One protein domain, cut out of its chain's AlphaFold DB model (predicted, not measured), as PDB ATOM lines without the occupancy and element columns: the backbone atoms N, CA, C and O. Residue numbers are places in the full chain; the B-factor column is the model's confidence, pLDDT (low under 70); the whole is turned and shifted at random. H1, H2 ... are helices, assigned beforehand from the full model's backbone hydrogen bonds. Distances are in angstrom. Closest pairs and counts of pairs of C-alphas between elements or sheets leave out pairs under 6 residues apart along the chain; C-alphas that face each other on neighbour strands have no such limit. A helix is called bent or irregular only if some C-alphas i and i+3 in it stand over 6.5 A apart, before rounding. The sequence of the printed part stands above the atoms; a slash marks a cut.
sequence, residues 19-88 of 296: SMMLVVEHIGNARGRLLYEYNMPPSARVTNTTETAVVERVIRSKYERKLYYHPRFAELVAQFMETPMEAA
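What this domain is: This is residues 19 to 88 of the 296 residues of the protein "Putative_GTPase_activating_protein_for_Arf_-_putative" of Leishmania infantum (UniProt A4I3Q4). The longest helix, H1, is bent into an L whose second arm lies beside H3; H2 is set off toward the other end, and residues 48 to 53 stick out. The 70 printed residues, all helix in class, hold H1, H2, H3 and H4 in that order. The whole is elongated, 37 by 24 by 22 A, and only just loose, close to compact, with a radius of gyration of the C-alphas of 13.5 A.

Where its parts are: H1, residues 19 to 36, begins at C-alpha 19 (150.020, 99.714, 226.919); by its hydrogen bonds one helix, it is bent, C-alphas 26 and 29 being 9.7 A apart, into H1a, 19 to 26, and H1b, 29 to 36. H2, 52 to 64, measures 17.1 A, H3, 73 to 82, 14.5 A; H4, 85 to 88, ends at C-alpha 88 (148.452, 114.820, 242.438).

How they stand to each other: H1a and H1b are about perpendicular, 89 degrees. H1b touches H3 at a shallow tilt of 29 degrees, opposite ways; their closest C-alphas, Leu 35 and Phe 73, are 6.0 A apart. H1b and H2 are close but not clearly touching, C-alphas 36 and 62 being closest at 6.6 A. H4 and H3 meet only through their link. Each O i to N i+4 pair is within hydrogen-bond range in H1a, H2 and H3, 3 of 4 in H1b; H4 is too short for one.

The domain as a whole: The printed part has no cut. The link from H1 to H2 is long, 15 residues. Residues 85 to 88 are under pLDDT 70.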
ATOM      1  N   SER A  19     148.639  99.297 226.645       90.82
ATOM      2  CA  SER A  19     150.020  99.714 226.919       90.82
ATOM      3  C   SER A  19     150.318 101.142 226.442       90.82
ATOM      4  O   SER A  19     150.952 101.922 227.153       90.82
ATOM      5  N   MET A  20     149.827 101.516 225.258       90.60
ATOM      6  CA  MET A  20     149.962 102.865 224.708       90.60
ATOM      7  C   MET A  20     149.125 103.869 225.504       90.60
ATOM      8  O   MET A  20     149.594 104.977 225.774       90.60
ATOM      9  N   MET A  21     147.898 103.494 225.876       90.08
ATOM     10  CA  MET A  21     147.006 104.361 226.648       90.08
ATOM     11  C   MET A  21     147.592 104.673 228.022       90.08
ATOM     12  O   MET A  21     147.654 105.847 228.383       90.08
ATOM     13  N   LEU A  22     148.151 103.673 228.711       91.00
ATOM     14  CA  LEU A  22     148.848 103.866 229.984       91.00
ATOM     15  C   LEU A  22     149.950 104.919 229.874       91.00
ATOM     16  O   LEU A  22     150.043 105.802 230.720       91.00
ATOM     17  N   VAL A  23     150.764 104.900 228.818       90.74
ATOM     18  CA  VAL A  23     151.807 105.925 228.648       90.74
ATOM     19  C   VAL A  23     151.205 107.311 228.424       90.74
ATOM     20  O   VAL A  23     151.690 108.294 228.992       90.74
ATOM     21  N   VAL A  24     150.153 107.415 227.614       91.78
ATOM     22  CA  VAL A  24     149.468 108.694 227.392       91.78
ATOM     23  C   VAL A  24     148.872 109.230 228.698       91.78
ATOM     24  O   VAL A  24     148.995 110.426 228.959       91.78
ATOM     25  N   GLU A  25     148.323 108.359 229.541       90.79
ATOM     26  CA  GLU A  25     147.773 108.680 230.863       90.79
ATOM     27  C   GLU A  25     148.846 109.110 231.867       90.79
ATOM     28  O   GLU A  25     148.722 110.135 232.542       90.79
ATOM     29  N   HIS A  26     149.939 108.356 231.940       91.00
ATOM     30  CA  HIS A  26     150.995 108.575 232.920       91.00
ATOM     31  C   HIS A  26     151.918 109.729 232.530       91.00
ATOM     32  O   HIS A  26     152.496 110.366 233.406       91.00
ATOM     33  N   ILE A  27     152.086 110.043 231.247       91.57
ATOM     34  CA  ILE A  27     152.932 111.163 230.815       91.57
ATOM     35  C   ILE A  27     152.072 112.388 230.497       91.57
ATOM     36  O   ILE A  27     152.213 113.439 231.132       91.57
ATOM     37  N   GLY A  28     151.186 112.274 229.508       90.45
ATOM     38  CA  GLY A  28     150.379 113.384 229.009       90.45
ATOM     39  C   GLY A  28     151.189 114.641 228.647       90.45
ATOM     40  O   GLY A  28     152.424 114.676 228.622       90.45
ATOM     41  N   ASN A  29     150.481 115.742 228.398       91.62
ATOM     42  CA  ASN A  29     151.132 117.014 228.058       91.62
ATOM     43  C   ASN A  29     151.832 117.669 229.250       91.62
ATOM     44  O   ASN A  29     152.855 118.337 229.088       91.62
ATOM     45  N   ALA A  30     151.268 117.512 230.448       90.65
ATOM     46  CA  ALA A  30     151.754 118.183 231.646       90.65
ATOM     47  C   ALA A  30     153.142 117.674 232.049       90.65
ATOM     48  O   ALA A  30     154.082 118.465 232.147       90.65
ATOM     49  N   ARG A  31     153.301 116.354 232.220       94.00
ATOM     50  CA  ARG A  31     154.609 115.772 232.543       94.00
ATOM     51  C   ARG A  31     155.514 115.745 231.317       94.00
ATOM     52  O   ARG A  31     156.708 115.989 231.455       94.00
ATOM     53  N   GLY A  32     154.952 115.605 230.114       93.74
ATOM     54  CA  GLY A  32     155.684 115.819 228.865       93.74
ATOM     55  C   GLY A  32     156.407 117.171 228.825       93.74
ATOM     56  O   GLY A  32     157.579 117.231 228.468       93.74
ATOM     57  N   ARG A  33     155.778 118.266 229.269       93.50
ATOM     58  CA  ARG A  33     156.449 119.575 229.364       93.50
ATOM     59  C   ARG A  33     157.634 119.560 230.336       93.50
ATOM     60  O   ARG A  33     158.676 120.121 230.014       93.50
ATOM     61  N   LEU A  34     157.507 118.900 231.488       94.84
ATOM     62  CA  LEU A  34     158.606 118.767 232.457       94.84
ATOM     63  C   LEU A  34     159.789 117.970 231.884       94.84
ATOM     64  O   LEU A  34     160.941 118.285 232.169       94.84
ATOM     65  N   LEU A  35     159.497 116.961 231.061       95.63
ATOM     66  CA  LEU A  35     160.492 116.094 230.433       95.63
ATOM     67  C   LEU A  35     161.183 116.745 229.232       95.63
ATOM     68  O   LEU A  35     162.406 116.703 229.125       95.63
ATOM     69  N   TYR A  36     160.396 117.312 228.317       95.81
ATOM     70  CA  TYR A  36     160.837 117.726 226.984       95.81
ATOM     71  C   TYR A  36     161.076 119.237 226.846       95.81
ATOM     72  O   TYR A  36     161.581 119.664 225.810       95.81
ATOM     73  N   GLU A  37     160.653 120.055 227.815       95.76
ATOM     74  CA  GLU A  37     160.770 121.524 227.787       95.76
ATOM     75  C   GLU A  37     161.454 122.086 229.050       95.76
ATOM     76  O   GLU A  37     161.279 123.265 229.364       95.76
ATOM     77  N   TYR A  38     162.236 121.267 229.767       94.23
ATOM     78  CA  TYR A  38     162.847 121.599 231.064       94.23
ATOM     79  C   TYR A  38     163.600 122.939 231.056       94.23
ATOM     80  O   TYR A  38     163.397 123.787 231.921       94.23
ATOM     81  N   ASN A  39     164.439 123.141 230.044       92.33
ATOM     82  CA  ASN A  39     165.240 124.345 229.815       92.33
ATOM     83  C   ASN A  39     164.844 125.056 228.508       92.33
ATOM     84  O   ASN A  39     165.668 125.747 227.905       92.33
ATOM     85  N   MET A  40     163.600 124.891 228.040       93.69
ATOM     86  CA  MET A  40     163.137 125.557 226.819       93.69
ATOM     87  C   MET A  40     162.962 127.067 227.060       93.69
ATOM     88  O   MET A  40     162.142 127.460 227.899       93.69
ATOM     89  N   PRO A  41     163.673 127.938 226.316       93.00
ATOM     90  CA  PRO A  41     163.524 129.378 226.470       93.00
ATOM     91  C   PRO A  41     162.132 129.835 226.000       93.00
ATOM     92  O   PRO A  41     161.573 129.242 225.071       93.00
ATOM     93  N   PRO A  42     161.573 130.926 226.561       89.57
ATOM     94  CA  PRO A  42     160.264 131.440 226.155       89.57
ATOM     95  C   PRO A  42     160.150 131.748 224.655       89.57
ATOM     96  O   PRO A  42     159.079 131.585 224.084       89.57
ATOM     97  N   SER A  43     161.251 132.133 224.002       87.93
ATOM     98  CA  SER A  43     161.312 132.410 222.560       87.93
ATOM     99  C   SER A  43     161.146 131.175 221.671       87.93
ATOM    100  O   SER A  43     160.793 131.315 220.504       87.93
ATOM    101  N   ALA A  44     161.404 129.974 222.196       88.92
ATOM    102  CA  ALA A  44     161.205 128.721 221.474       88.92
ATOM    103  C   ALA A  44     159.784 128.165 221.647       88.92
ATOM    104  O   ALA A  44     159.442 127.167 221.016       88.92
ATOM    105  N   ARG A  45     158.948 128.783 222.493       89.40
ATOM    106  CA  ARG A  45     157.561 128.352 222.671       89.40
ATOM    107  C   ARG A  45     156.725 128.803 221.487       89.40
ATOM    108  O   ARG A  45     156.614 129.990 221.198       89.40
ATOM    109  N   VAL A  46     156.124 127.825 220.826       89.78
ATOM    110  CA  VAL A  46     155.270 128.048 219.665       89.78
ATOM    111  C   VAL A  46     153.841 128.342 220.107       89.78
ATOM    112  O   VAL A  46     153.319 127.738 221.043       89.78
ATOM    113  N   THR A  47     153.208 129.274 219.413       89.93
ATOM    114  CA  THR A  47     151.775 129.569 219.514       89.93
ATOM    115  C   THR A  47     151.092 129.214 218.196       89.93
ATOM    116  O   THR A  47     151.753 129.005 217.180       89.93
ATOM    117  N   ASN A  48     149.760 129.214 218.167       86.33
ATOM    118  CA  ASN A  48     148.993 128.918 216.948       86.33
ATOM    119  C   ASN A  48     149.243 129.897 215.794       86.33
ATOM    120  O   ASN A  48     148.923 129.593 214.652       86.33
ATOM    121  N   THR A  49     149.761 131.087 216.096       90.94
ATOM    122  CA  THR A  49     150.082 132.122 215.106       90.94
ATOM    123  C   THR A  49     151.525 132.031 214.614       90.94
ATOM    124  O   THR A  49     151.929 132.821 213.766       90.94
ATOM    125  N   THR A  50     152.328 131.128 215.180       91.78
ATOM    126  CA  THR A  50     153.726 130.952 214.790       91.78
ATOM    127  C   THR A  50     153.796 130.318 213.403       91.78
ATOM    128  O   THR A  50     153.079 129.364 213.115       91.78
ATOM    129  N   GLU A  51     154.673 130.841 212.548       94.03
ATOM    130  CA  GLU A  51     154.886 130.316 211.199       94.03
ATOM    131  C   GLU A  51     155.264 128.827 211.233       94.03
ATOM    132  O   GLU A  51     156.139 128.415 212.000       94.03
ATOM    133  N   THR A  52     154.655 128.023 210.356       94.10
ATOM    134  CA  THR A  52     154.883 126.572 210.263       94.10
ATOM    135  C   THR A  52     156.369 126.212 210.191       94.10
ATOM    136  O   THR A  52     156.809 125.295 210.879       94.10
ATOM    137  N   ALA A  53     157.179 126.971 209.443       94.49
ATOM    138  CA  ALA A  53     158.620 126.735 209.332       94.49
ATOM    139  C   ALA A  53     159.363 126.872 210.679       94.49
ATOM    140  O   ALA A  53     160.290 126.107 210.974       94.49
ATOM    141  N   VAL A  54     158.947 127.824 211.520       93.97
ATOM    142  CA  VAL A  54     159.478 128.001 212.879       93.97
ATOM    143  C   VAL A  54     159.000 126.865 213.780       93.97
ATOM    144  O   VAL A  54     159.813 126.295 214.509       93.97
ATOM    145  N   VAL A  55     157.723 126.480 213.679       94.47
ATOM    146  CA  VAL A  55     157.154 125.351 214.430       94.47
ATOM    147  C   VAL A  55     157.926 124.067 214.150       94.47
ATOM    148  O   VAL A  55     158.381 123.404 215.082       94.47
ATOM    149  N   GLU A  56     158.172 123.746 212.882       95.55
ATOM    150  CA  GLU A  56     158.946 122.561 212.533       95.55
ATOM    151  C   GLU A  56     160.367 122.609 213.106       95.55
ATOM    152  O   GLU A  56     160.865 121.604 213.613       95.55
ATOM    153  N   ARG A  57     161.047 123.763 213.044       95.00
ATOM    154  CA  ARG A  57     162.396 123.913 213.609       95.00
ATOM    155  C   ARG A  57     162.398 123.668 215.115       95.00
ATOM    156  O   ARG A  57     163.309 123.003 215.613       95.00
ATOM    157  N   VAL A  58     161.391 124.169 215.828       95.20
ATOM    158  CA  VAL A  58     161.227 123.934 217.268       95.20
ATOM    159  C   VAL A  58     160.974 122.454 217.549       95.20
ATOM    160  O   VAL A  58     161.648 121.898 218.410       95.20
ATOM    161  N   ILE A  59     160.097 121.785 216.795       95.06
ATOM    162  CA  ILE A  59     159.811 120.349 216.963       95.06
ATOM    163  C   ILE A  59     161.074 119.506 216.734       95.06
ATOM    164  O   ILE A  59     161.394 118.647 217.555       95.06
ATOM    165  N   ARG A  60     161.846 119.789 215.676       96.04
ATOM    166  CA  ARG A  60     163.139 119.124 215.418       96.04
ATOM    167  C   ARG A  60     164.173 119.413 216.518       96.04
ATOM    168  O   ARG A  60     164.966 118.555 216.893       96.04
ATOM    169  N   SER A  61     164.185 120.628 217.057       95.57
ATOM    170  CA  SER A  61     165.060 121.005 218.179       95.57
ATOM    171  C   SER A  61     164.680 120.286 219.477       95.57
ATOM    172  O   SER A  61     165.560 119.864 220.227       95.57
ATOM    173  N   LYS A  62     163.373 120.120 219.710       95.43
ATOM    174  CA  LYS A  62     162.798 119.446 220.872       95.43
ATOM    175  C   LYS A  62     163.069 117.946 220.813       95.43
ATOM    176  O   LYS A  62     163.829 117.471 221.635       95.43
ATOM    177  N   TYR A  63     162.530 117.214 219.838       96.89
ATOM    178  CA  TYR A  63     162.511 115.742 219.889       96.89
ATOM    179  C   TYR A  63     163.693 115.060 219.194       96.89
ATOM    180  O   TYR A  63     164.189 114.049 219.682       96.89
ATOM    181  N   GLU A  64     164.168 115.608 218.072       95.50
ATOM    182  CA  GLU A  64     165.302 115.026 217.336       95.50
ATOM    183  C   GLU A  64     166.634 115.402 217.997       95.50
ATOM    184  O   GLU A  64     167.430 114.525 218.318       95.50
ATOM    185  N   ARG A  65     166.872 116.694 218.262       95.58
ATOM    186  CA  ARG A  65     168.130 117.168 218.879       95.58
ATOM    187  C   ARG A  65     168.147 117.103 220.407       95.58
ATOM    188  O   ARG A  65     169.207 117.296 220.991       95.58
ATOM    189  N   LYS A  66     166.994 116.880 221.050       95.29
ATOM    190  CA  LYS A  66     166.850 116.780 222.516       95.29
ATOM    191  C   LYS A  66     167.413 117.983 223.282       95.29
ATOM    192  O   LYS A  66     167.863 117.846 224.414       95.29
ATOM    193  N   LEU A  67     167.361 119.179 222.683       95.89
ATOM    194  CA  LEU A  67     168.013 120.378 223.235       95.89
ATOM    195  C   LEU A  67     167.445 120.815 224.589       95.89
ATOM    196  O   LEU A  67     168.139 121.480 225.360       95.89
ATOM    197  N   TYR A  68     166.181 120.471 224.850       96.11
ATOM    198  CA  TYR A  68     165.438 120.958 226.010       96.11
ATOM    199  C   TYR A  68     165.086 119.865 227.035       96.11
ATOM    200  O   TYR A  68     164.180 120.038 227.852       96.11
ATOM    201  N   TYR A  69     165.733 118.702 226.928       96.59
ATOM    202  CA  TYR A  69     165.395 117.538 227.740       96.59
ATOM    203  C   TYR A  69     165.876 117.709 229.181       96.59
ATOM    204  O   TYR A  69     166.943 118.269 229.443       96.59
ATOM    205  N   HIS A  70     165.103 117.175 230.125       96.52
ATOM    206  CA  HIS A  70     165.528 117.100 231.516       96.52
ATOM    207  C   HIS A  70     166.806 116.238 231.640       96.52
ATOM    208  O   HIS A  70     166.833 115.133 231.100       96.52
ATOM    209  N   PRO A  71     167.842 116.655 232.396       95.95
ATOM    210  CA  PRO A  71     169.073 115.869 232.560       95.95
ATOM    211  C   PRO A  71     168.840 114.454 233.113       95.95
ATOM    212  O   PRO A  71     169.548 113.516 232.770       95.95
ATOM    213  N   ARG A  72     167.807 114.299 233.948       95.59
ATOM    214  CA  ARG A  72     167.323 113.021 234.509       95.59
ATOM    215  C   ARG A  72     166.095 112.476 233.771       95.59
ATOM    216  O   ARG A  72     165.118 112.087 234.400       95.59
ATOM    217  N   PHE A  73     166.098 112.540 232.439       94.61
ATOM    218  CA  PHE A  73     164.940 112.176 231.614       94.61
ATOM    219  C   PHE A  73     164.417 110.766 231.927       94.61
ATOM    220  O   PHE A  73     163.236 110.603 232.214       94.61
ATOM    221  N   ALA A  74     165.300 109.763 231.919       94.57
ATOM    222  CA  ALA A  74     164.920 108.365 232.128       94.57
ATOM    223  C   ALA A  74     164.340 108.109 233.531       94.57
ATOM    224  O   ALA A  74     163.324 107.433 233.658       94.57
ATOM    225  N   GLU A  75     164.942 108.698 234.568       95.72
ATOM    226  CA  GLU A  75     164.477 108.571 235.958       95.72
ATOM    227  C   GLU A  75     163.080 109.176 236.141       95.72
ATOM    228  O   GLU A  75     162.214 108.558 236.752       95.72
ATOM    229  N   LEU A  76     162.836 110.363 235.573       94.71
ATOM    230  CA  LEU A  76     161.526 111.008 235.651       94.71
ATOM    231  C   LEU A  76     160.458 110.242 234.871       94.71
ATOM    232  O   LEU A  76     159.330 110.143 235.340       94.71
ATOM    233  N   VAL A  77     160.795 109.690 233.700       93.77
ATOM    234  CA  VAL A  77     159.866 108.826 232.959       93.77
ATOM    235  C   VAL A  77     159.488 107.614 233.807       93.77
ATOM    236  O   VAL A  77     158.300 107.359 233.962       93.77
ATOM    237  N   ALA A  78     160.458 106.918 234.411       94.63
ATOM    238  CA  ALA A  78     160.180 105.784 235.296       94.63
ATOM    239  C   ALA A  78     159.284 106.189 236.480       94.63
ATOM    240  O   ALA A  78     158.252 105.565 236.713       94.63
ATOM    241  N   GLN A  79     159.603 107.300 237.152       94.76
ATOM    242  CA  GLN A  79     158.799 107.830 238.256       94.76
ATOM    243  C   GLN A  79     157.356 108.153 237.835       94.76
ATOM    244  O   GLN A  79     156.407 107.891 238.577       94.76
ATOM    245  N   PHE A  80     157.172 108.742 236.652       93.98
ATOM    246  CA  PHE A  80     155.846 109.070 236.140       93.98
ATOM    247  C   PHE A  80     155.043 107.831 235.761       93.98
ATOM    248  O   PHE A  80     153.837 107.831 235.991       93.98
ATOM    249  N   MET A  81     155.686 106.777 235.258       92.62
ATOM    250  CA  MET A  81     155.019 105.498 234.994       92.62
ATOM    251  C   MET A  81     154.612 104.762 236.277       92.62
ATOM    252  O   MET A  81     153.654 104.003 236.254       92.62
ATOM    253  N   GLU A  82     155.289 104.998 237.403       91.43
ATOM    254  CA  GLU A  82     154.912 104.418 238.703       91.43
ATOM    255  C   GLU A  82     153.804 105.204 239.426       91.43
ATOM    256  O   GLU A  82     153.171 104.682 240.344       91.43
ATOM    257  N   THR A  83     153.559 106.462 239.039       86.59
ATOM    258  CA  THR A  83     152.595 107.348 239.712       86.59
ATOM    259  C   THR A  83     151.513 107.810 238.736       86.59
ATOM    260  O   THR A  83     151.785 108.728 237.961       86.59
ATOM    261  N   PRO A  84     150.272 107.299 238.780       76.01
ATOM    262  CA  PRO A  84     149.178 107.804 237.945       76.01
ATOM    263  C   PRO A  84     148.951 109.314 238.138       76.01
ATOM    264  O   PRO A  84     149.147 109.851 239.235       76.01
ATOM    265  N   MET A  85     148.566 110.036 237.081       69.37
ATOM    266  CA  MET A  85     148.419 111.502 237.127       69.37
ATOM    267  C   MET A  85     147.317 111.966 238.101       69.37
ATOM    268  O   MET A  85     147.415 113.064 238.651       69.37
ATOM    269  N   GLU A  86     146.321 111.121 238.388       63.60
ATOM    270  CA  GLU A  86     145.181 111.457 239.252       63.60
ATOM    271  C   GLU A  86     145.550 111.685 240.733       63.60
ATOM    272  O   GLU A  86     144.881 112.444 241.436       63.60
ATOM    273  N   ALA A  87     146.664 111.122 241.212       51.04
ATOM    274  CA  ALA A  87     147.051 111.216 242.622       51.04
ATOM    275  C   ALA A  87     147.537 112.619 243.054       51.04
ATOM    276  O   ALA A  87     147.605 112.909 244.248       51.04
ATOM    277  N   ALA A  88     147.873 113.511 242.114       51.60
ATOM    278  CA  ALA A  88     148.452 114.820 242.438       51.60
ATOM    279  C   ALA A  88     147.415 115.926 242.720       51.60
ATOM    280  O   ALA A  88     147.770 116.953 243.298       51.60
TER     281      ALA A  88